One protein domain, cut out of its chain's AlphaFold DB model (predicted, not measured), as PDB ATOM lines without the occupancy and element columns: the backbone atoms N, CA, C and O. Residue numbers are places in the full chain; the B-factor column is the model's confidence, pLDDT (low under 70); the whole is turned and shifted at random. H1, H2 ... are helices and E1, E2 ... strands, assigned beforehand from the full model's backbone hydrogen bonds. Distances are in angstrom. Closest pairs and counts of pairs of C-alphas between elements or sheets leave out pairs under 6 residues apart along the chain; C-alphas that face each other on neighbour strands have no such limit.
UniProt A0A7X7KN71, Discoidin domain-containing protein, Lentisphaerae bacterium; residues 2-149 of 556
ATOM      1  N   GLY A   2     162.410 122.572 194.840       41.88
ATOM      2  CA  GLY A   2     163.170 121.945 193.753       41.88
ATOM      3  C   GLY A   2     163.108 122.583 192.358       41.88
ATOM      4  O   GLY A   2     162.903 121.852 191.400       41.88
ATOM      5  N   LEU A   3     163.338 123.894 192.212       37.19
ATOM      6  CA  LEU A   3     164.013 124.396 191.003       37.19
ATOM      7  C   LEU A   3     165.477 124.581 191.397       37.19
ATOM      8  O   LEU A   3     165.843 125.573 192.020       37.19
ATOM      9  N   ALA A   4     166.250 123.519 191.171       37.16
ATOM     10  CA  ALA A   4     167.698 123.518 191.296       37.16
ATOM     11  C   ALA A   4     168.303 124.629 190.428       37.16
ATOM     12  O   ALA A   4     167.714 124.972 189.402       37.16
ATOM     13  N   ASP A   5     169.466 125.137 190.844       42.75
ATOM     14  CA  ASP A   5     170.395 125.941 190.045       42.75
ATOM     15  C   ASP A   5     170.366 125.514 188.572       42.75
ATOM     16  O   ASP A   5     171.008 124.538 188.171       42.75
ATOM     17  N   ALA A   6     169.597 126.225 187.748       42.12
ATOM     18  CA  ALA A   6     169.709 126.095 186.312       42.12
ATOM     19  C   ALA A   6     171.005 126.814 185.942       42.12
ATOM     20  O   ALA A   6     171.027 128.033 185.782       42.12
ATOM     21  N   ALA A   7     172.105 126.057 185.874       53.81
ATOM     22  CA  ALA A   7     173.304 126.508 185.191       53.81
ATOM     23  C   ALA A   7     172.855 127.092 183.845       53.81
ATOM     24  O   ALA A   7     172.143 126.423 183.092       53.81
ATOM     25  N   GLY A   8     173.195 128.360 183.600       57.56
ATOM     26  CA  GLY A   8     172.840 129.040 182.360       57.56
ATOM     27  C   GLY A   8     173.249 128.216 181.132       57.56
ATOM     28  O   GLY A   8     174.065 127.296 181.237       57.56
ATOM     29  N   PRO A   9     172.696 128.536 179.951       64.88
ATOM     30  CA  PRO A   9     172.962 127.777 178.737       64.88
ATOM     31  C   PRO A   9     174.474 127.682 178.503       64.88
ATOM     32  O   PRO A   9     175.201 128.640 178.782       64.88
ATOM     33  N   ASP A  10     174.944 126.533 178.009       70.19
ATOM     34  CA  ASP A  10     176.369 126.319 177.754       70.19
ATOM     35  C   ASP A  10     176.941 127.376 176.786       70.19
ATOM     36  O   ASP A  10     176.223 127.991 175.992       70.19
ATOM     37  N   ALA A  11     178.254 127.614 176.848       68.44
ATOM     38  CA  ALA A  11     178.907 128.665 176.056       68.44
ATOM     39  C   ALA A  11     178.648 128.523 174.539       68.44
ATOM     40  O   ALA A  11     178.598 129.519 173.817       68.44
ATOM     41  N   ALA A  12     178.427 127.295 174.056       75.75
ATOM     42  CA  ALA A  12     178.091 127.018 172.663       75.75
ATOM     43  C   ALA A  12     176.689 127.530 172.287       75.75
ATOM     44  O   ALA A  12     176.512 128.149 171.236       75.75
ATOM     45  N   THR A  13     175.694 127.315 173.150       74.75
ATOM     46  CA  THR A  13     174.327 127.819 172.974       74.75
ATOM     47  C   THR A  13     174.291 129.344 173.063       74.75
ATOM     48  O   THR A  13     173.626 129.986 172.249       74.75
ATOM     49  N   GLN A  14     175.062 129.939 173.981       71.56
ATOM     50  CA  GLN A  14     175.219 131.396 174.080       71.56
ATOM     51  C   GLN A  14     175.817 131.997 172.800       71.56
ATOM     52  O   GLN A  14     175.288 132.980 172.278       71.56
ATOM     53  N   GLY A  15     176.869 131.373 172.256       74.81
ATOM     54  CA  GLY A  15     177.504 131.794 171.006       74.81
ATOM     55  C   GLY A  15     176.546 131.762 169.814       74.81
ATOM     56  O   GLY A  15     176.410 132.758 169.110       74.81
ATOM     57  N   ARG A  16     175.794 130.666 169.635       82.88
ATOM     58  CA  ARG A  16     174.828 130.532 168.524       82.88
ATOM     59  C   ARG A  16     173.693 131.549 168.592       82.88
ATOM     60  O   ARG A  16     173.259 132.073 167.568       82.88
ATOM     61  N   LEU A  17     173.203 131.823 169.799       80.06
ATOM     62  CA  LEU A  17     172.171 132.828 170.036       80.06
ATOM     63  C   LEU A  17     172.678 134.240 169.687       80.06
ATOM     64  O   LEU A  17     171.969 135.000 169.024       80.06
ATOM     65  N   ALA A  18     173.916 134.566 170.066       76.06
ATOM     66  CA  ALA A  18     174.554 135.836 169.718       76.06
ATOM     67  C   ALA A  18     174.821 135.967 168.205       76.06
ATOM     68  O   ALA A  18     174.543 137.017 167.627       76.06
ATOM     69  N   GLU A  19     175.290 134.903 167.547       83.38
ATOM     70  CA  GLU A  19     175.513 134.867 166.094       83.38
ATOM     71  C   GLU A  19     174.219 135.108 165.308       83.38
ATOM     72  O   GLU A  19     174.193 135.934 164.393       83.38
ATOM     73  N   ALA A  20     173.124 134.443 165.691       85.00
ATOM     74  CA  ALA A  20     171.825 134.634 165.051       85.00
ATOM     75  C   ALA A  20     171.329 136.084 165.187       85.00
ATOM     76  O   ALA A  20     170.856 136.681 164.218       85.00
ATOM     77  N   ALA A  21     171.490 136.682 166.371       81.19
ATOM     78  CA  ALA A  21     171.120 138.073 166.611       81.19
ATOM     79  C   ALA A  21     171.992 139.061 165.817       81.19
ATOM     80  O   ALA A  21     171.482 140.043 165.272       81.19
ATOM     81  N   ALA A  22     173.299 138.798 165.722       82.12
ATOM     82  CA  ALA A  22     174.225 139.594 164.921       82.12
ATOM     83  C   ALA A  22     173.874 139.540 163.424       82.12
ATOM     84  O   ALA A  22     173.868 140.578 162.763       82.12
ATOM     85  N   ALA A  23     173.497 138.366 162.907       87.19
ATOM     86  CA  ALA A  23     173.072 138.207 161.518       87.19
ATOM     87  C   ALA A  23     171.810 139.029 161.197       87.19
ATOM     88  O   ALA A  23     171.778 139.740 160.190       87.19
ATOM     89  N   CYS A  24     170.791 138.990 162.068       86.25
ATOM     90  CA  CYS A  24     169.572 139.791 161.901       86.25
ATOM     91  C   CYS A  24     169.864 141.300 161.867       86.25
ATOM     92  O   CYS A  24     169.362 142.006 160.987       86.25
ATOM     93  N   ARG A  25     170.724 141.791 162.771       80.75
ATOM     94  CA  ARG A  25     171.152 143.200 162.782       80.75
ATOM     95  C   ARG A  25     171.942 143.593 161.540       80.75
ATOM     96  O   ARG A  25     171.612 144.604 160.930       80.75
ATOM     97  N   GLY A  26     172.914 142.782 161.124       86.44
ATOM     98  CA  GLY A  26     173.712 143.064 159.927       86.44
ATOM     99  C   GLY A  26     172.848 143.218 158.670       86.44
ATOM    100  O   GLY A  26     173.081 144.109 157.855       86.44
ATOM    101  N   LEU A  27     171.784 142.415 158.553       88.56
ATOM    102  CA  LEU A  27     170.777 142.556 157.498       88.56
ATOM    103  C   LEU A  27     170.007 143.887 157.582       88.56
ATOM    104  O   LEU A  27     169.803 144.533 156.554       88.56
ATOM    105  N   ARG A  28     169.605 144.329 158.782       86.88
ATOM    106  CA  ARG A  28     168.958 145.642 158.994       86.88
ATOM    107  C   ARG A  28     169.876 146.799 158.603       86.88
ATOM    108  O   ARG A  28     169.435 147.715 157.909       86.88
ATOM    109  N   ASP A  29     171.131 146.751 159.033       86.38
ATOM    110  CA  ASP A  29     172.099 147.815 158.772       86.38
ATOM    111  C   ASP A  29     172.422 147.915 157.281       86.38
ATOM    112  O   ASP A  29     172.471 149.018 156.741       86.38
ATOM    113  N   ALA A  30     172.523 146.780 156.582       89.56
ATOM    114  CA  ALA A  30     172.676 146.755 155.129       89.56
ATOM    115  C   ALA A  30     171.470 147.378 154.401       89.56
ATOM    116  O   ALA A  30     171.653 148.163 153.469       89.56
ATOM    117  N   VAL A  31     170.239 147.083 154.840       88.50
ATOM    118  CA  VAL A  31     169.017 147.685 154.269       88.50
ATOM    119  C   VAL A  31     169.003 149.204 154.459       88.50
ATOM    120  O   VAL A  31     168.669 149.926 153.518       88.50
ATOM    121  N   ARG A  32     169.388 149.689 155.647       89.00
ATOM    122  CA  ARG A  32     169.457 151.126 155.953       89.00
ATOM    123  C   ARG A  32     170.572 151.824 155.178       89.00
ATOM    124  O   ARG A  32     170.342 152.874 154.590       89.00
ATOM    125  N   ALA A  33     171.767 151.235 155.127       90.56
ATOM    126  CA  ALA A  33     172.897 151.776 154.370       90.56
ATOM    127  C   ALA A  33     172.584 151.899 152.867       90.56
ATOM    128  O   ALA A  33     173.097 152.793 152.199       90.56
ATOM    129  N   ALA A  34     171.708 151.034 152.350       92.19
ATOM    130  CA  ALA A  34     171.229 151.076 150.974       92.19
ATOM    131  C   ALA A  34     170.040 152.035 150.736       92.19
ATOM    132  O   ALA A  34     169.605 152.161 149.593       92.19
ATOM    133  N   GLY A  35     169.474 152.671 151.773       90.62
ATOM    134  CA  GLY A  35     168.261 153.497 151.660       90.62
ATOM    135  C   GLY A  35     167.034 152.721 151.153       90.62
ATOM    136  O   GLY A  35     166.163 153.275 150.477       90.62
ATOM    137  N   ALA A  36     166.998 151.405 151.396       91.00
ATOM    138  CA  ALA A  36     166.035 150.478 150.808       91.00
ATOM    139  C   ALA A  36     164.852 150.160 151.737       91.00
ATOM    140  O   ALA A  36     164.124 149.187 151.515       91.00
ATOM    141  N   GLU A  37     164.623 150.956 152.781       90.25
ATOM    142  CA  GLU A  37     163.679 150.633 153.850       90.25
ATOM    143  C   GLU A  37     162.248 150.458 153.323       90.25
ATOM    144  O   GLU A  37     161.540 149.519 153.694       90.25
ATOM    145  N   ASN A  38     161.831 151.309 152.383       84.94
ATOM    146  CA  ASN A  38     160.497 151.230 151.785       84.94
ATOM    147  C   ASN A  38     160.326 150.019 150.854       84.94
ATOM    148  O   ASN A  38     159.232 149.441 150.799       84.94
ATOM    149  N   GLY A  39     161.391 149.630 150.145       86.31
ATOM    150  CA  GLY A  39     161.414 148.474 149.243       86.31
ATOM    151  C   GLY A  39     161.509 147.139 149.986       86.31
ATOM    152  O   GLY A  39     160.924 146.147 149.556       86.31
ATOM    153  N   ALA A  40     162.161 147.124 151.151       89.56
ATOM    154  CA  ALA A  40     162.396 145.935 151.970       89.56
ATOM    155  C   ALA A  40     161.377 145.744 153.114       89.56
ATOM    156  O   ALA A  40     161.635 144.999 154.059       89.56
ATOM    157  N   ARG A  41     160.195 146.374 153.053       88.94
ATOM    158  CA  ARG A  41     159.182 146.325 154.134       88.94
ATOM    159  C   ARG A  41     158.753 144.914 154.550       88.94
ATOM    160  O   ARG A  41     158.385 144.701 155.702       88.94
ATOM    161  N   ARG A  42     158.738 143.945 153.627       90.06
ATOM    162  CA  ARG A  42     158.412 142.546 153.962       90.06
ATOM    163  C   ARG A  42     159.538 141.886 154.760       90.06
ATOM    164  O   ARG A  42     159.263 141.368 155.832       90.06
ATOM    165  N   LEU A  43     160.779 142.011 154.288       89.94
ATOM    166  CA  LEU A  43     161.967 141.503 154.978       89.94
ATOM    167  C   LEU A  43     162.086 142.074 156.398       89.94
ATOM    168  O   LEU A  43     162.356 141.330 157.330       89.94
ATOM    169  N   GLN A  44     161.826 143.371 156.585       86.12
ATOM    170  CA  GLN A  44     161.861 143.988 157.917       86.12
ATOM    171  C   GLN A  44     160.835 143.377 158.884       86.12
ATOM    172  O   GLN A  44     161.178 143.107 160.029       86.12
ATOM    173  N   ARG A  45     159.612 143.076 158.419       88.31
ATOM    174  CA  ARG A  45     158.595 142.389 159.241       88.31
ATOM    175  C   ARG A  45     158.995 140.957 159.602       88.31
ATOM    176  O   ARG A  45     158.708 140.495 160.709       88.31
ATOM    177  N   ASP A  46     159.648 140.257 158.680       91.06
ATOM    178  CA  ASP A  46     160.152 138.905 158.928       91.06
ATOM    179  C   ASP A  46     161.305 138.942 159.950       91.06
ATOM    180  O   ASP A  46     161.312 138.151 160.893       91.06
ATOM    181  N   LEU A  47     162.217 139.916 159.841       87.88
ATOM    182  CA  LEU A  47     163.287 140.150 160.819       87.88
ATOM    183  C   LEU A  47     162.739 140.499 162.211       87.88
ATOM    184  O   LEU A  47     163.188 139.908 163.190       87.88
ATOM    185  N   ASP A  48     161.726 141.369 162.311       85.12
ATOM    186  CA  ASP A  48     161.043 141.665 163.582       85.12
ATOM    187  C   ASP A  48     160.453 140.392 164.218       85.12
ATOM    188  O   ASP A  48     160.509 140.193 165.434       85.12
ATOM    189  N   THR A  49     159.898 139.495 163.396       88.31
ATOM    190  CA  THR A  49     159.336 138.219 163.860       88.31
ATOM    191  C   THR A  49     160.423 137.276 164.375       88.31
ATOM    192  O   THR A  49     160.248 136.667 165.433       88.31
ATOM    193  N   ILE A  50     161.542 137.166 163.654       89.06
ATOM    194  CA  ILE A  50     162.679 136.320 164.039       89.06
ATOM    195  C   ILE A  50     163.302 136.820 165.341       89.06
ATOM    196  O   ILE A  50     163.493 136.033 166.263       89.06
ATOM    197  N   GLU A  51     163.565 138.120 165.457       84.69
ATOM    198  CA  GLU A  51     164.152 138.710 166.663       84.69
ATOM    199  C   GLU A  51     163.245 138.533 167.887       84.69
ATOM    200  O   GLU A  51     163.725 138.195 168.969       84.69
ATOM    201  N   ARG A  52     161.921 138.649 167.712       86.25
ATOM    202  CA  ARG A  52     160.955 138.342 168.776       86.25
ATOM    203  C   ARG A  52     161.061 136.888 169.244       86.25
ATOM    204  O   ARG A  52     161.042 136.640 170.450       86.25
ATOM    205  N   HIS A  53     161.173 135.931 168.322       90.06
ATOM    206  CA  HIS A  53     161.354 134.522 168.681       90.06
ATOM    207  C   HIS A  53     162.713 134.274 169.350       90.06
ATOM    208  O   HIS A  53     162.761 133.585 170.367       90.06
ATOM    209  N   LEU A  54     163.795 134.879 168.852       88.12
ATOM    210  CA  LEU A  54     165.121 134.799 169.476       88.12
ATOM    211  C   LEU A  54     165.101 135.323 170.918       88.12
ATOM    212  O   LEU A  54     165.682 134.693 171.798       88.12
ATOM    213  N   GLY A  55     164.381 136.414 171.185       87.19
ATOM    214  CA  GLY A  55     164.181 136.929 172.540       87.19
ATOM    215  C   GLY A  55     163.467 135.939 173.468       87.19
ATOM    216  O   GLY A  55     163.901 135.740 174.600       87.19
ATOM    217  N   GLN A  56     162.411 135.270 172.992       87.38
ATOM    218  CA  GLN A  56     161.689 134.248 173.768       87.38
ATOM    219  C   GLN A  56     162.554 133.017 174.063       87.38
ATOM    220  O   GLN A  56     162.530 132.487 175.177       87.38
ATOM    221  N   VAL A  57     163.341 132.582 173.075       88.25
ATOM    222  CA  VAL A  57     164.300 131.485 173.239       88.25
ATOM    223  C   VAL A  57     165.376 131.873 174.248       88.25
ATOM    224  O   VAL A  57     165.676 131.076 175.128       88.25
ATOM    225  N   ALA A  58     165.907 133.098 174.179       84.75
ATOM    226  CA  ALA A  58     166.890 133.587 175.140       84.75
ATOM    227  C   ALA A  58     166.321 133.602 176.568       84.75
ATOM    228  O   ALA A  58     166.915 132.998 177.454       84.75
ATOM    229  N   LEU A  59     165.145 134.202 176.791       86.88
ATOM    230  CA  LEU A  59     164.491 134.191 178.108       86.88
ATOM    231  C   LEU A  59     164.353 132.768 178.667       86.88
ATOM    232  O   LEU A  59     164.720 132.520 179.810       86.88
ATOM    233  N   SER A  60     163.899 131.826 177.836       86.19
ATOM    234  CA  SER A  60     163.719 130.427 178.241       86.19
ATOM    235  C   SER A  60     165.051 129.735 178.542       86.19
ATOM    236  O   SER A  60     165.162 129.027 179.537       86.19
ATOM    237  N   ALA A  61     166.071 129.955 177.706       83.44
ATOM    238  CA  ALA A  61     167.388 129.343 177.851       83.44
ATOM    239  C   ALA A  61     168.107 129.802 179.127       83.44
ATOM    240  O   ALA A  61     168.759 128.994 179.775       83.44
ATOM    241  N   TYR A  62     167.964 131.078 179.496       80.00
ATOM    242  CA  TYR A  62     168.546 131.653 180.713       80.00
ATOM    243  C   TYR A  62     167.626 131.555 181.947       80.00
ATOM    244  O   TYR A  62     168.010 132.028 183.014       80.00
ATOM    245  N   GLY A  63     166.421 130.980 181.827       83.06
ATOM    246  CA  GLY A  63     165.460 130.876 182.934       83.06
ATOM    247  C   GLY A  63     164.966 132.230 183.461       83.06
ATOM    248  O   GLY A  63     164.777 132.389 184.665       83.06
ATOM    249  N   LEU A  64     164.800 133.222 182.580       86.25
ATOM    250  CA  LEU A  64     164.483 134.604 182.946       86.25
ATOM    251  C   LEU A  64     163.019 134.958 182.704       86.25
ATOM    252  O   LEU A  64     162.429 134.608 181.683       86.25
ATOM    253  N   GLU A  65     162.480 135.773 183.605       87.56
ATOM    254  CA  GLU A  65     161.190 136.430 183.413       87.56
ATOM    255  C   GLU A  65     161.267 137.513 182.320       87.56
ATOM    256  O   GLU A  65     162.271 138.232 182.235       87.56
ATOM    257  N   PRO A  66     160.215 137.701 181.502       89.62
ATOM    258  CA  PRO A  66     160.176 138.776 180.519       89.62
ATOM    259  C   PRO A  66     160.313 140.163 181.172       89.62
ATOM    260  O   PRO A  66     159.748 140.402 182.246       89.62
ATOM    261  N   PRO A  67     161.000 141.119 180.519       92.62
ATOM    262  CA  PRO A  67     161.048 142.485 181.011       92.62
ATOM    263  C   PRO A  67     159.653 143.118 180.978       92.62
ATOM    264  O   PRO A  67     158.860 142.898 180.056       92.62
ATOM    265  N   ARG A  68     159.363 143.964 181.965       94.88
ATOM    266  CA  ARG A  68     158.108 144.717 182.047       94.88
ATOM    267  C   ARG A  68     158.364 146.157 182.455       94.88
ATOM    268  O   ARG A  68     159.209 146.434 183.304       94.88
ATOM    269  N   ILE A  69     157.578 147.061 181.891       96.31
ATOM    270  CA  ILE A  69     157.480 148.426 182.395       96.31
ATOM    271  C   ILE A  69     156.383 148.446 183.462       96.31
ATOM    272  O   ILE A  69     155.313 147.871 183.274       96.31
ATOM    273  N   VAL A  70     156.664 149.081 184.594       95.44
ATOM    274  CA  VAL A  70     155.739 149.241 185.716       95.44
ATOM    275  C   VAL A  70     155.492 150.727 185.926       95.44
ATOM    276  O   VAL A  70     156.429 151.518 186.022       95.44
ATOM    277  N   GLY A  71     154.225 151.110 186.004       92.56
ATOM    278  CA  GLY A  71     153.821 152.494 186.199       92.56
ATOM    279  C   GLY A  71     152.325 152.686 185.974       92.56
ATOM    280  O   GLY A  71     151.607 151.704 185.755       92.56
ATOM    281  N   PRO A  72     151.839 153.935 186.027       92.31
ATOM    282  CA  PRO A  72     150.432 154.231 185.787       92.31
ATOM    283  C   PRO A  72     150.035 153.842 184.360       92.31
ATOM    284  O   PRO A  72     150.869 153.834 183.463       92.31
ATOM    285  N   THR A  73     148.763 153.520 184.139       93.62
ATOM    286  CA  THR A  73     148.189 153.225 182.806       93.62
ATOM    287  C   THR A  73     147.432 154.415 182.217       93.62
ATOM    288  O   THR A  73     146.987 154.377 181.069       93.62
ATOM    289  N   GLN A  74     147.308 155.490 182.990       93.75
ATOM    290  CA  GLN A  74     146.723 156.762 182.591       93.75
ATOM    291  C   GLN A  74     147.693 157.890 182.909       93.75
ATOM    292  O   GLN A  74     148.481 157.791 183.851       93.75
ATOM    293  N   ALA A  75     147.629 158.965 182.133       94.06
ATOM    294  CA  ALA A  75     148.407 160.156 182.415       94.06
ATOM    295  C   ALA A  75     147.749 161.418 181.853       94.06
ATOM    296  O   ALA A  75     146.880 161.355 180.987       94.06
ATOM    297  N   VAL A  76     148.188 162.570 182.350       95.12
ATOM    298  CA  VAL A  76     147.609 163.871 182.008       95.12
ATOM    299  C   VAL A  76     148.572 164.652 181.107       95.12
ATOM    300  O   VAL A  76     149.775 164.681 181.397       95.12
ATOM    301  N   PRO A  77     148.096 165.312 180.035       94.50
ATOM    302  CA  PRO A  77     148.915 166.227 179.243       94.50
ATOM    303  C   PRO A  77     149.641 167.274 180.101       94.50
ATOM    304  O   PRO A  77     149.064 167.875 181.007       94.50
ATOM    305  N   GLY A  78     150.928 167.492 179.830       91.69
ATOM    306  CA  GLY A  78     151.767 168.434 180.579       91.69
ATOM    307  C   GLY A  78     152.305 167.907 181.915       91.69
ATOM    308  O   GLY A  78     153.047 168.625 182.582       91.69
ATOM    309  N   SER A  79     151.962 166.678 182.318       92.50
ATOM    310  CA  SER A  79     152.522 166.047 183.519       92.50
ATOM    311  C   SER A  79     153.828 165.299 183.232       92.50
ATOM    312  O   SER A  79     154.154 164.970 182.087       92.50
ATOM    313  N   THR A  80     154.586 165.017 184.293       94.19
ATOM    314  CA  THR A  80     155.727 164.096 184.242       94.19
ATOM    315  C   THR A  80     155.439 162.893 185.125       94.19
ATOM    316  O   THR A  80     155.200 163.051 186.321       94.19
ATOM    317  N   ILE A  81     155.493 161.692 184.550       93.50
ATOM    318  CA  ILE A  81     155.295 160.434 185.281       93.50
ATOM    319  C   ILE A  81     156.604 159.653 185.376       93.50
ATOM    320  O   ILE A  81     157.497 159.804 184.542       93.50
ATOM    321  N   THR A  82     156.717 158.795 186.388       94.81
ATOM    322  CA  THR A  82     157.851 157.874 186.531       94.81
ATOM    323  C   THR A  82     157.419 156.473 186.123       94.81
ATOM    324  O   THR A  82     156.375 155.992 186.562       94.81
ATOM    325  N   LEU A  83     158.226 155.832 185.282       96.19
ATOM    326  CA  LEU A  83     158.063 154.451 184.850       96.19
ATOM    327  C   LEU A  83     159.301 153.665 185.273       96.19
ATOM    328  O   LEU A  83     160.425 154.083 184.993       96.19
ATOM    329  N   ALA A  84     159.097 152.526 185.923       95.81
ATOM    330  CA  ALA A  84     160.162 151.590 186.249       95.81
ATOM    331  C   ALA A  84     160.272 150.524 185.156       95.81
ATOM    332  O   ALA A  84     159.269 150.100 184.585       95.81
ATOM    333  N   MET A  85     161.485 150.061 184.881       94.12
ATOM    334  CA  MET A  85     161.762 148.972 183.956       94.12
ATOM    335  C   MET A  85     162.285 147.781 184.751       94.12
ATOM    336  O   MET A  85     163.465 147.686 185.084       94.12
ATOM    337  N   ALA A  86     161.376 146.865 185.074       92.88
ATOM    338  CA  ALA A  86     161.712 145.619 185.738       92.88
ATOM    339  C   ALA A  86     162.262 144.645 184.694       92.88
ATOM    340  O   ALA A  86     161.508 144.030 183.937       92.88
ATOM    341  N   ALA A  87     163.587 144.534 184.651       89.12
ATOM    342  CA  ALA A  87     164.313 143.651 183.753       89.12
ATOM    343  C   ALA A  87     165.181 142.658 184.551       89.12
ATOM    344  O   ALA A  87     165.817 143.063 185.529       89.12
ATOM    345  N   PRO A  88     165.222 141.373 184.158       83.94
ATOM    346  CA  PRO A  88     166.092 140.379 184.784       83.94
ATOM    347  C   PRO A  88     167.578 140.731 184.616       83.94
ATOM    348  O   PRO A  88     167.988 141.303 183.604       83.94
ATOM    349  N   ARG A  89     168.393 140.343 185.604       81.81
ATOM    350  CA  ARG A  89     169.861 140.403 185.552       81.81
ATOM    351  C   ARG A  89     170.424 138.990 185.614       81.81
ATOM    352  O   ARG A  89     169.892 138.159 186.343       81.81
ATOM    353  N   VAL A  90     171.505 138.748 184.879       77.94
ATOM    354  CA  VAL A  90     172.214 137.464 184.854       77.94
ATOM    355  C   VAL A  90     173.661 137.704 185.255       77.94
ATOM    356  O   VAL A  90     174.317 138.591 184.712       77.94
ATOM    357  N   GLU A  91     174.159 136.935 186.217       76.88
ATOM    358  CA  GLU A  91     175.549 137.034 186.655       76.88
ATOM    359  C   GLU A  91     176.500 136.632 185.514       76.88
ATOM    360  O   GLU A  91     176.287 135.631 184.833       76.88
ATOM    361  N   GLY A  92     177.524 137.448 185.256       76.62
ATOM    362  CA  GLY A  92     178.494 137.207 184.179       76.62
ATOM    363  C   GLY A  92     178.029 137.569 182.760       76.62
ATOM    364  O   GLY A  92     178.842 137.512 181.839       76.62
ATOM    365  N   LEU A  93     176.777 138.002 182.563       78.75
ATOM    366  CA  LEU A  93     176.267 138.460 181.267       78.75
ATOM    367  C   LEU A  93     175.968 139.962 181.313       78.75
ATOM    368  O   LEU A  93     175.216 140.438 182.163       78.75
ATOM    369  N   ALA A  94     176.529 140.723 180.373       83.38
ATOM    370  CA  ALA A  94     176.217 142.144 180.251       83.38
ATOM    371  C   ALA A  94     174.723 142.334 179.933       83.38
ATOM    372  O   ALA A  94     174.204 141.713 179.010       83.38
ATOM    373  N   THR A  95     174.034 143.201 180.676       86.12
ATOM    374  CA  THR A  95     172.636 143.564 180.407       86.12
ATOM    375  C   THR A  95     172.507 145.070 180.256       86.12
ATOM    376  O   THR A  95     172.994 145.810 181.111       86.12
ATOM    377  N   ALA A  96     171.815 145.527 179.215       87.75
ATOM    378  CA  ALA A  96     171.513 146.942 179.010       87.75
ATOM    379  C   ALA A  96     170.007 147.153 178.863       87.75
ATOM    380  O   ALA A  96     169.310 146.320 178.289       87.75
ATOM    381  N   VAL A  97     169.504 148.273 179.376       89.44
ATOM    382  CA  VAL A  97     168.084 148.617 179.326       89.44
ATOM    383  C   VAL A  97     167.920 149.979 178.670       89.44
ATOM    384  O   VAL A  97     168.636 150.921 179.002       89.44
ATOM    385  N   ALA A  98     166.959 150.086 177.759       90.56
ATOM    386  CA  ALA A  98     166.571 151.340 177.132       90.56
ATOM    387  C   ALA A  98     165.047 151.486 177.130       90.56
ATOM    388  O   ALA A  98     164.317 150.499 177.042       90.56
ATOM    389  N   MET A  99     164.569 152.725 177.205       94.50
ATOM    390  CA  MET A  99     163.155 153.056 177.050       94.50
ATOM    391  C   MET A  99     163.017 154.145 175.995       94.50
ATOM    392  O   MET A  99     163.781 155.109 175.992       94.50
ATOM    393  N   THR A 100     162.035 153.997 175.114       94.38
ATOM    394  CA  THR A 100     161.693 154.986 174.092       94.38
ATOM    395  C   THR A 100     160.189 155.227 174.078       94.38
ATOM    396  O   THR A 100     159.393 154.362 174.440       94.38
ATOM    397  N   CYS A 101     159.779 156.431 173.692       94.44
ATOM    398  CA  CYS A 101     158.378 156.784 173.528       94.44
ATOM    399  C   CYS A 101     158.267 157.730 172.340       94.44
ATOM    400  O   CYS A 101     158.987 158.727 172.260       94.44
ATOM    401  N   ALA A 102     157.387 157.407 171.398       91.94
ATOM    402  CA  ALA A 102     157.081 158.316 170.308       91.94
ATOM    403  C   ALA A 102     156.140 159.413 170.823       91.94
ATOM    404  O   ALA A 102     155.100 159.119 171.407       91.94
ATOM    405  N   GLY A 103     156.498 160.678 170.598       87.75
ATOM    406  CA  GLY A 103     155.644 161.819 170.945       87.75
ATOM    407  C   GLY A 103     155.763 162.328 172.385       87.75
ATOM    408  O   GLY A 103     155.051 163.260 172.738       87.75
ATOM    409  N   ALA A 104     156.666 161.785 173.203       92.81
ATOM    410  CA  ALA A 104     156.943 162.296 174.544       92.81
ATOM    411  C   ALA A 104     158.421 162.108 174.915       92.81
ATOM    412  O   ALA A 104     159.077 161.170 174.465       92.81
ATOM    413  N   ALA A 105     158.956 163.025 175.723       94.06
ATOM    414  CA  ALA A 105     160.369 163.013 176.087       94.06
ATOM    415  C   ALA A 105     160.615 162.082 177.281       94.06
ATOM    416  O   ALA A 105     159.877 162.117 178.266       94.06
ATOM    417  N   LEU A 106     161.676 161.277 177.212       95.44
ATOM    418  CA  LEU A 106     162.106 160.390 178.292       95.44
ATOM    419  C   LEU A 106     163.440 160.858 178.866       95.44
ATOM    420  O   LEU A 106     164.399 161.081 178.131       95.44
ATOM    421  N   THR A 107     163.507 160.954 180.190       96.12
ATOM    422  CA  THR A 107     164.748 161.188 180.936       96.12
ATOM    423  C   THR A 107     165.090 159.925 181.730       96.12
ATOM    424  O   THR A 107     164.303 159.550 182.603       96.12
ATOM    425  N   PRO A 108     166.216 159.239 181.450       93.56
ATOM    426  CA  PRO A 108     166.605 158.028 182.172       93.56
ATOM    427  C   PRO A 108     166.753 158.248 183.685       93.56
ATOM    428  O   PRO A 108     167.152 159.317 184.141       93.56
ATOM    429  N   THR A 109     166.451 157.211 184.464       92.69
ATOM    430  CA  THR A 109     166.639 157.151 185.924       92.69
ATOM    431  C   THR A 109     167.300 155.825 186.308       92.69
ATOM    432  O   THR A 109     167.450 154.947 185.464       92.69
ATOM    433  N   ALA A 110     167.673 155.651 187.579       88.06
ATOM    434  CA  ALA A 110     168.312 154.419 188.049       88.06
ATOM    435  C   ALA A 110     167.450 153.152 187.846       88.06
ATOM    436  O   ALA A 110     167.994 152.076 187.614       88.06
ATOM    437  N   GLU A 111     166.121 153.281 187.910       88.94
ATOM    438  CA  GLU A 111     165.180 152.150 187.857       88.94
ATOM    439  C   GLU A 111     164.337 152.112 186.572       88.94
ATOM    440  O   GLU A 111     163.531 151.205 186.391       88.94
ATOM    441  N   GLY A 112     164.495 153.080 185.667       93.75
ATOM    442  CA  GLY A 112     163.655 153.221 184.476       93.75
ATOM    443  C   GLY A 112     163.776 154.610 183.862       93.75
ATOM    444  O   GLY A 112     164.881 155.054 183.554       93.75
ATOM    445  N   ALA A 113     162.673 155.345 183.722       95.56
ATOM    446  CA  ALA A 113     162.682 156.690 183.147       95.56
ATOM    447  C   ALA A 113     161.540 157.587 183.651       95.56
ATOM    448  O   ALA A 113     160.461 157.124 184.024       95.56
ATOM    449  N   ARG A 114     161.765 158.901 183.602       96.38
ATOM    450  CA  ARG A 114     160.719 159.923 183.716       96.38
ATOM    451  C   ARG A 114     160.209 160.284 182.327       96.38
ATOM    452  O   ARG A 114     161.004 160.679 181.478       96.38
ATOM    453  N   LEU A 115     158.906 160.155 182.105       96.00
ATOM    454  CA  LEU A 115     158.231 160.515 180.861       96.00
ATOM    455  C   LEU A 115     157.557 161.879 181.023       96.00
ATOM    456  O   LEU A 115     156.631 162.012 181.823       96.00
ATOM    457  N   ALA A 116     158.006 162.872 180.258       96.12
ATOM    458  CA  ALA A 116     157.392 164.192 180.181       96.12
ATOM    459  C   ALA A 116     156.385 164.230 179.026       96.12
ATOM    460  O   ALA A 116     156.756 164.115 177.852       96.12
ATOM    461  N   ILE A 117     155.107 164.381 179.364       95.00
ATOM    462  CA  ILE A 117     154.002 164.358 178.406       95.00
ATOM    463  C   ILE A 117     153.780 165.778 177.885       95.00
ATOM    464  O   ILE A 117     153.615 166.695 178.696       95.00
ATOM    465  N   PRO A 118     153.727 166.002 176.560       93.38
ATOM    466  CA  PRO A 118     153.461 167.329 176.024       93.38
ATOM    467  C   PRO A 118     152.120 167.881 176.516       93.38
ATOM    468  O   PRO A 118     151.114 167.176 176.522       93.38
ATOM    469  N   ALA A 119     152.082 169.167 176.868       90.56
ATOM    470  CA  ALA A 119     150.832 169.851 177.216       90.56
ATOM    471  C   ALA A 119     149.841 169.913 176.036       90.56
ATOM    472  O   ALA A 119     148.640 170.036 176.243       90.56
ATOM    473  N   THR A 120     150.341 169.802 174.803       91.62
ATOM    474  CA  THR A 120     149.552 169.791 173.561       91.62
ATOM    475  C   THR A 120     149.035 168.405 173.173       91.62
ATOM    476  O   THR A 120     148.373 168.272 172.144       91.62
ATOM    477  N   ALA A 121     149.357 167.361 173.943       91.62
ATOM    478  CA  ALA A 121     148.937 166.005 173.625       91.62
ATOM    479  C   ALA A 121     147.410 165.858 173.750       91.62
ATOM    480  O   ALA A 121     146.794 166.355 174.692       91.62
ATOM    481  N   ALA A 122     146.797 165.166 172.788       90.94
ATOM    482  CA  ALA A 122     145.347 165.037 172.721       90.94
ATOM    483  C   ALA A 122     144.815 164.105 173.822       90.94
ATOM    484  O   ALA A 122     145.203 162.936 173.904       90.94
ATOM    485  N   VAL A 123     143.883 164.598 174.637       91.50
ATOM    486  CA  VAL A 123     143.119 163.763 175.575       91.50
ATOM    487  C   VAL A 123     142.373 162.674 174.798       91.50
ATOM    488  O   VAL A 123     141.878 162.901 173.696       91.50
ATOM    489  N   GLY A 124     142.327 161.465 175.352       90.50
ATOM    490  CA  GLY A 124     141.765 160.284 174.704       90.50
ATOM    491  C   GLY A 124     142.700 159.612 173.695       90.50
ATOM    492  O   GLY A 124     142.340 158.564 173.166       90.50
ATOM    493  N   SER A 125     143.891 160.152 173.426       93.19
ATOM    494  CA  SER A 125     144.917 159.429 172.668       93.19
ATOM    495  C   SER A 125     145.718 158.485 173.568       93.19
ATOM    496  O   SER A 125     145.626 158.535 174.798       93.19
ATOM    497  N   ASP A 126     146.487 157.597 172.948       94.75
ATOM    498  CA  ASP A 126     147.366 156.668 173.642       94.75
ATOM    499  C   ASP A 126     148.828 156.996 173.342       94.75
ATOM    500  O   ASP A 126     149.194 157.226 172.188       94.75
ATOM    501  N   LEU A 127     149.667 156.969 174.375       94.44
ATOM    502  CA  LEU A 127     151.119 156.956 174.239       94.44
ATOM    503  C   LEU A 127     151.629 155.546 174.511       94.44
ATOM    504  O   LEU A 127     151.241 154.906 175.489       94.44
ATOM    505  N   GLU A 128     152.518 155.065 173.649       96.19
ATOM    506  CA  GLU A 128     153.181 153.779 173.833       96.19
ATOM    507  C   GLU A 128     154.637 154.005 174.234       96.19
ATOM    508  O   GLU A 128     155.398 154.693 173.546       96.19
ATOM    509  N   VAL A 129     155.020 153.416 175.363       96.62
ATOM    510  CA  VAL A 129     156.404 153.363 175.819       96.62
ATOM    511  C   VAL A 129     156.942 151.974 175.517       96.62
ATOM    512  O   VAL A 129     156.388 150.971 175.967       96.62
ATOM    513  N   VAL A 130     158.025 151.922 174.754       95.50
ATOM    514  CA  VAL A 130     158.716 150.689 174.391       95.50
ATOM    515  C   VAL A 130     159.950 150.558 175.270       95.50
ATOM    516  O   VAL A 130     160.834 151.411 175.256       95.50
ATOM    517  N   GLY A 131     160.005 149.487 176.052       93.88
ATOM    518  CA  GLY A 131     161.180 149.092 176.816       93.88
ATOM    519  C   GLY A 131     161.948 148.020 176.057       93.88
ATOM    520  O   GLY A 131     161.340 147.114 175.491       93.88
ATOM    521  N   ALA A 132     163.271 148.098 176.057       91.12
ATOM    522  CA  ALA A 132     164.153 147.094 175.483       91.12
ATOM    523  C   ALA A 132     165.172 146.642 176.532       91.12
ATOM    524  O   ALA A 132     165.850 147.470 177.137       91.12
ATOM    525  N   LEU A 133     165.276 145.330 176.728       91.19
ATOM    526  CA  LEU A 133     166.363 144.675 177.448       91.19
ATOM    527  C   LEU A 133     167.293 144.023 176.429       91.19
ATOM    528  O   LEU A 133     166.855 143.164 175.671       91.19
ATOM    529  N   THR A 134     168.567 144.380 176.449       89.19
ATOM    530  CA  THR A 134     169.614 143.724 175.668       89.19
ATOM    531  C   THR A 134     170.387 142.761 176.562       89.19
ATOM    532  O   THR A 134     170.970 143.189 177.558       89.19
ATOM    533  N   LEU A 135     170.402 141.476 176.200       87.00
ATOM    534  CA  LEU A 135     171.206 140.426 176.829       87.00
ATOM    535  C   LEU A 135     172.495 140.197 176.027       87.00
ATOM    536  O   LEU A 135     172.432 139.792 174.868       87.00
ATOM    537  N   GLY A 136     173.654 140.428 176.634       82.06
ATOM    538  CA  GLY A 136     174.969 140.377 175.991       82.06
ATOM    539  C   GLY A 136     175.544 141.765 175.662       82.06
ATOM    540  O   GLY A 136     174.955 142.790 176.014       82.06
ATOM    541  N   PRO A 137     176.717 141.825 175.003       75.81
ATOM    542  CA  PRO A 137     177.378 143.084 174.646       75.81
ATOM    543  C   PRO A 137     176.465 143.989 173.813       75.81
ATOM    544  O   PRO A 137     175.757 143.493 172.943       75.81
ATOM    545  N   ALA A 138     176.507 145.310 174.018       66.31
ATOM    546  CA  ALA A 138     175.581 146.255 173.374       66.31
ATOM    547  C   ALA A 138     175.529 146.141 171.836       66.31
ATOM    548  O   ALA A 138     174.468 146.318 171.244       66.31
ATOM    549  N   GLU A 139     176.650 145.793 171.202       65.81
ATOM    550  CA  GLU A 139     176.762 145.642 169.745       65.81
ATOM    551  C   GLU A 139     176.174 144.316 169.217       65.81
ATOM    552  O   GLU A 139     175.672 144.253 168.095       65.81
ATOM    553  N   HIS A 140     176.179 143.252 170.032       70.38
ATOM    554  CA  HIS A 140     175.863 141.880 169.599       70.38
ATOM    555  C   HIS A 140     174.779 141.180 170.442       70.38
ATOM    556  O   HIS A 140     174.444 140.027 170.182       70.38
ATOM    557  N   GLY A 141     174.178 141.863 171.416       77.44
ATOM    558  CA  GLY A 141     173.236 141.273 172.368       77.44
ATOM    559  C   GLY A 141     171.824 141.043 171.822       77.44
ATOM    560  O   GLY A 141     171.410 141.633 170.828       77.44
ATOM    561  N   ILE A 142     171.046 140.181 172.463       84.56
ATOM    562  CA  ILE A 142     169.663 139.876 172.069       84.56
ATOM    563  C   ILE A 142     168.730 140.894 172.708       84.56
ATOM    564  O   ILE A 142     168.704 141.016 173.930       84.56
ATOM    565  N   ALA A 143     167.964 141.609 171.886       84.69
ATOM    566  CA  ALA A 143     166.996 142.589 172.358       84.69
ATOM    567  C   ALA A 143     165.632 141.930 172.604       84.69
ATOM    568  O   ALA A 143     165.059 141.299 171.720       84.69
ATOM    569  N   ILE A 144     165.092 142.121 173.802       90.12
ATOM    570  CA  ILE A 144     163.758 141.689 174.207       90.12
ATOM    571  C   ILE A 144     162.943 142.946 174.486       90.12
ATOM    572  O   ILE A 144     163.321 143.765 175.326       90.12
ATOM    573  N   GLN A 145     161.830 143.104 173.773       90.62
ATOM    574  CA  GLN A 145     160.979 144.283 173.885       90.62
ATOM    575  C   GLN A 145     159.763 144.040 174.776       90.62
ATOM    576  O   GLN A 145     159.184 142.955 174.793       90.62
ATOM    577  N   THR A 146     159.338 145.095 175.456       93.44
ATOM    578  CA  THR A 146     158.094 145.174 176.219       93.44
ATOM    579  C   THR A 146     157.411 146.504 175.923       93.44
ATOM    580  O   THR A 146     158.072 147.472 175.540       93.44
ATOM    581  N   ARG A 147     156.085 146.560 176.048       95.31
ATOM    582  CA  ARG A 147     155.291 147.747 175.710       95.31
ATOM    583  C   ARG A 147     154.393 148.118 176.873       95.31
ATOM    584  O   ARG A 147     153.786 147.246 177.487       95.31
ATOM    585  N   HIS A 148     154.282 149.414 177.130       96.38
ATOM    586  CA  HIS A 148     153.389 149.981 178.132       96.38
ATOM    587  C   HIS A 148     152.529 151.055 177.497       96.38
ATOM    588  O   HIS A 148     153.051 152.018 176.932       96.38
ATOM    589  N   ARG A 149     151.212 150.876 177.569       96.12
ATOM    590  CA  ARG A 149     150.243 151.801 176.983       96.12
ATOM    591  C   ARG A 149     149.717 152.742 178.059       96.12
ATOM    592  O   ARG A 149     149.272 152.297 179.114       96.12
TER     593      ARG A 149
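Overview. This is residues 2 to 149 of the 556 residues of the protein "Discoidin domain-containing protein" of Lentisphaerae bacterium (UniProt A0A7X7KN71). Two small antiparallel sheets lie partly face to face as a sandwich, and a long helical hairpin, H1 and H2, is set beside its edge strand E7, with the hairpin's turn reaching away from the sheets. The first printed residues, before H1, trail off as a tail. The printed part has 148 residues with two named helices and then seven named strands, H1 H2 E1 E2 E3 E4 E5 E6 E7; the sheet orders are E1 E2 E5 E4 and E3 E6 E7. The class is mixed, helices and strands. The whole is only just compact, close to loose, with a radius of gyration of the C-alphas of 17.5 A, and its outline is flat, spanning 51 by 49 by 21 A.

Along the chain. Find C-alpha 11 at (178.907, 128.665, 176.056); from there H1 runs through residues 11 to 33, 32.3 A long. H2, residues 41 to 61, comes back over 30.3 A. Next come E1, residues 68 to 70, 6.3 A, and E2, residues 80 to 86, 19.5 A. E3 is residues 95 to 101, 20.6 A; E4 is 105 to 108, 10.0 A; E5 is 112 to 116, 13.3 A. E6, residues 126 to 135, is the longest strand at 29.0 A, and E7, residues 142 to 149, spans 23.3 A and ends at C-alpha 149, (150.243, 151.801, 176.983).

Arrangement. Look first at the sandwich, two sheets face to face, with planes 28 degrees apart. In the strongly twisted sheet, N 70 and O 84 of E1 and E2 are 2.8 A apart, N 83 and O 113 of E2 and E5 2.9 A, and N 107 and O 114 of E5 and E4 2.8 A. In the other, find N 98 and O 132 of E3 and E6 at 2.9 A, and N 131 and O 146 of E6 and E7 at 2.8 A. Between the sheets, the closest C-alphas of E1 and E7 are those of Arg 68 and Thr 146, 5.8 A. H2 is on the sheet E3 E6 E7 but at the sheet's level, at a height of 1.2 A; its closest C-alphas to E7 are those of Gly 55 and Ile 144, 5.1 A. H1 only grazes that sheet, with residues 17 to 25. The hairpin H1 and H2 touch, closest at the C-alphas of Cys 24 and Leu 47, 6.4 A, at a shallow tilt of 20 degrees, opposite ways. In both helices every O i to N i+4 pair is within hydrogen-bond range.

Size, cuts and confidence. The C-alphas of Gly 2 and Thr 120 are the two farthest apart, 53.7 A. The printed part has no cut and no long link. The mean pLDDT of the printed part is 86.0; look for values under 70 at residues 2 to 9, 11, and 138 to 139.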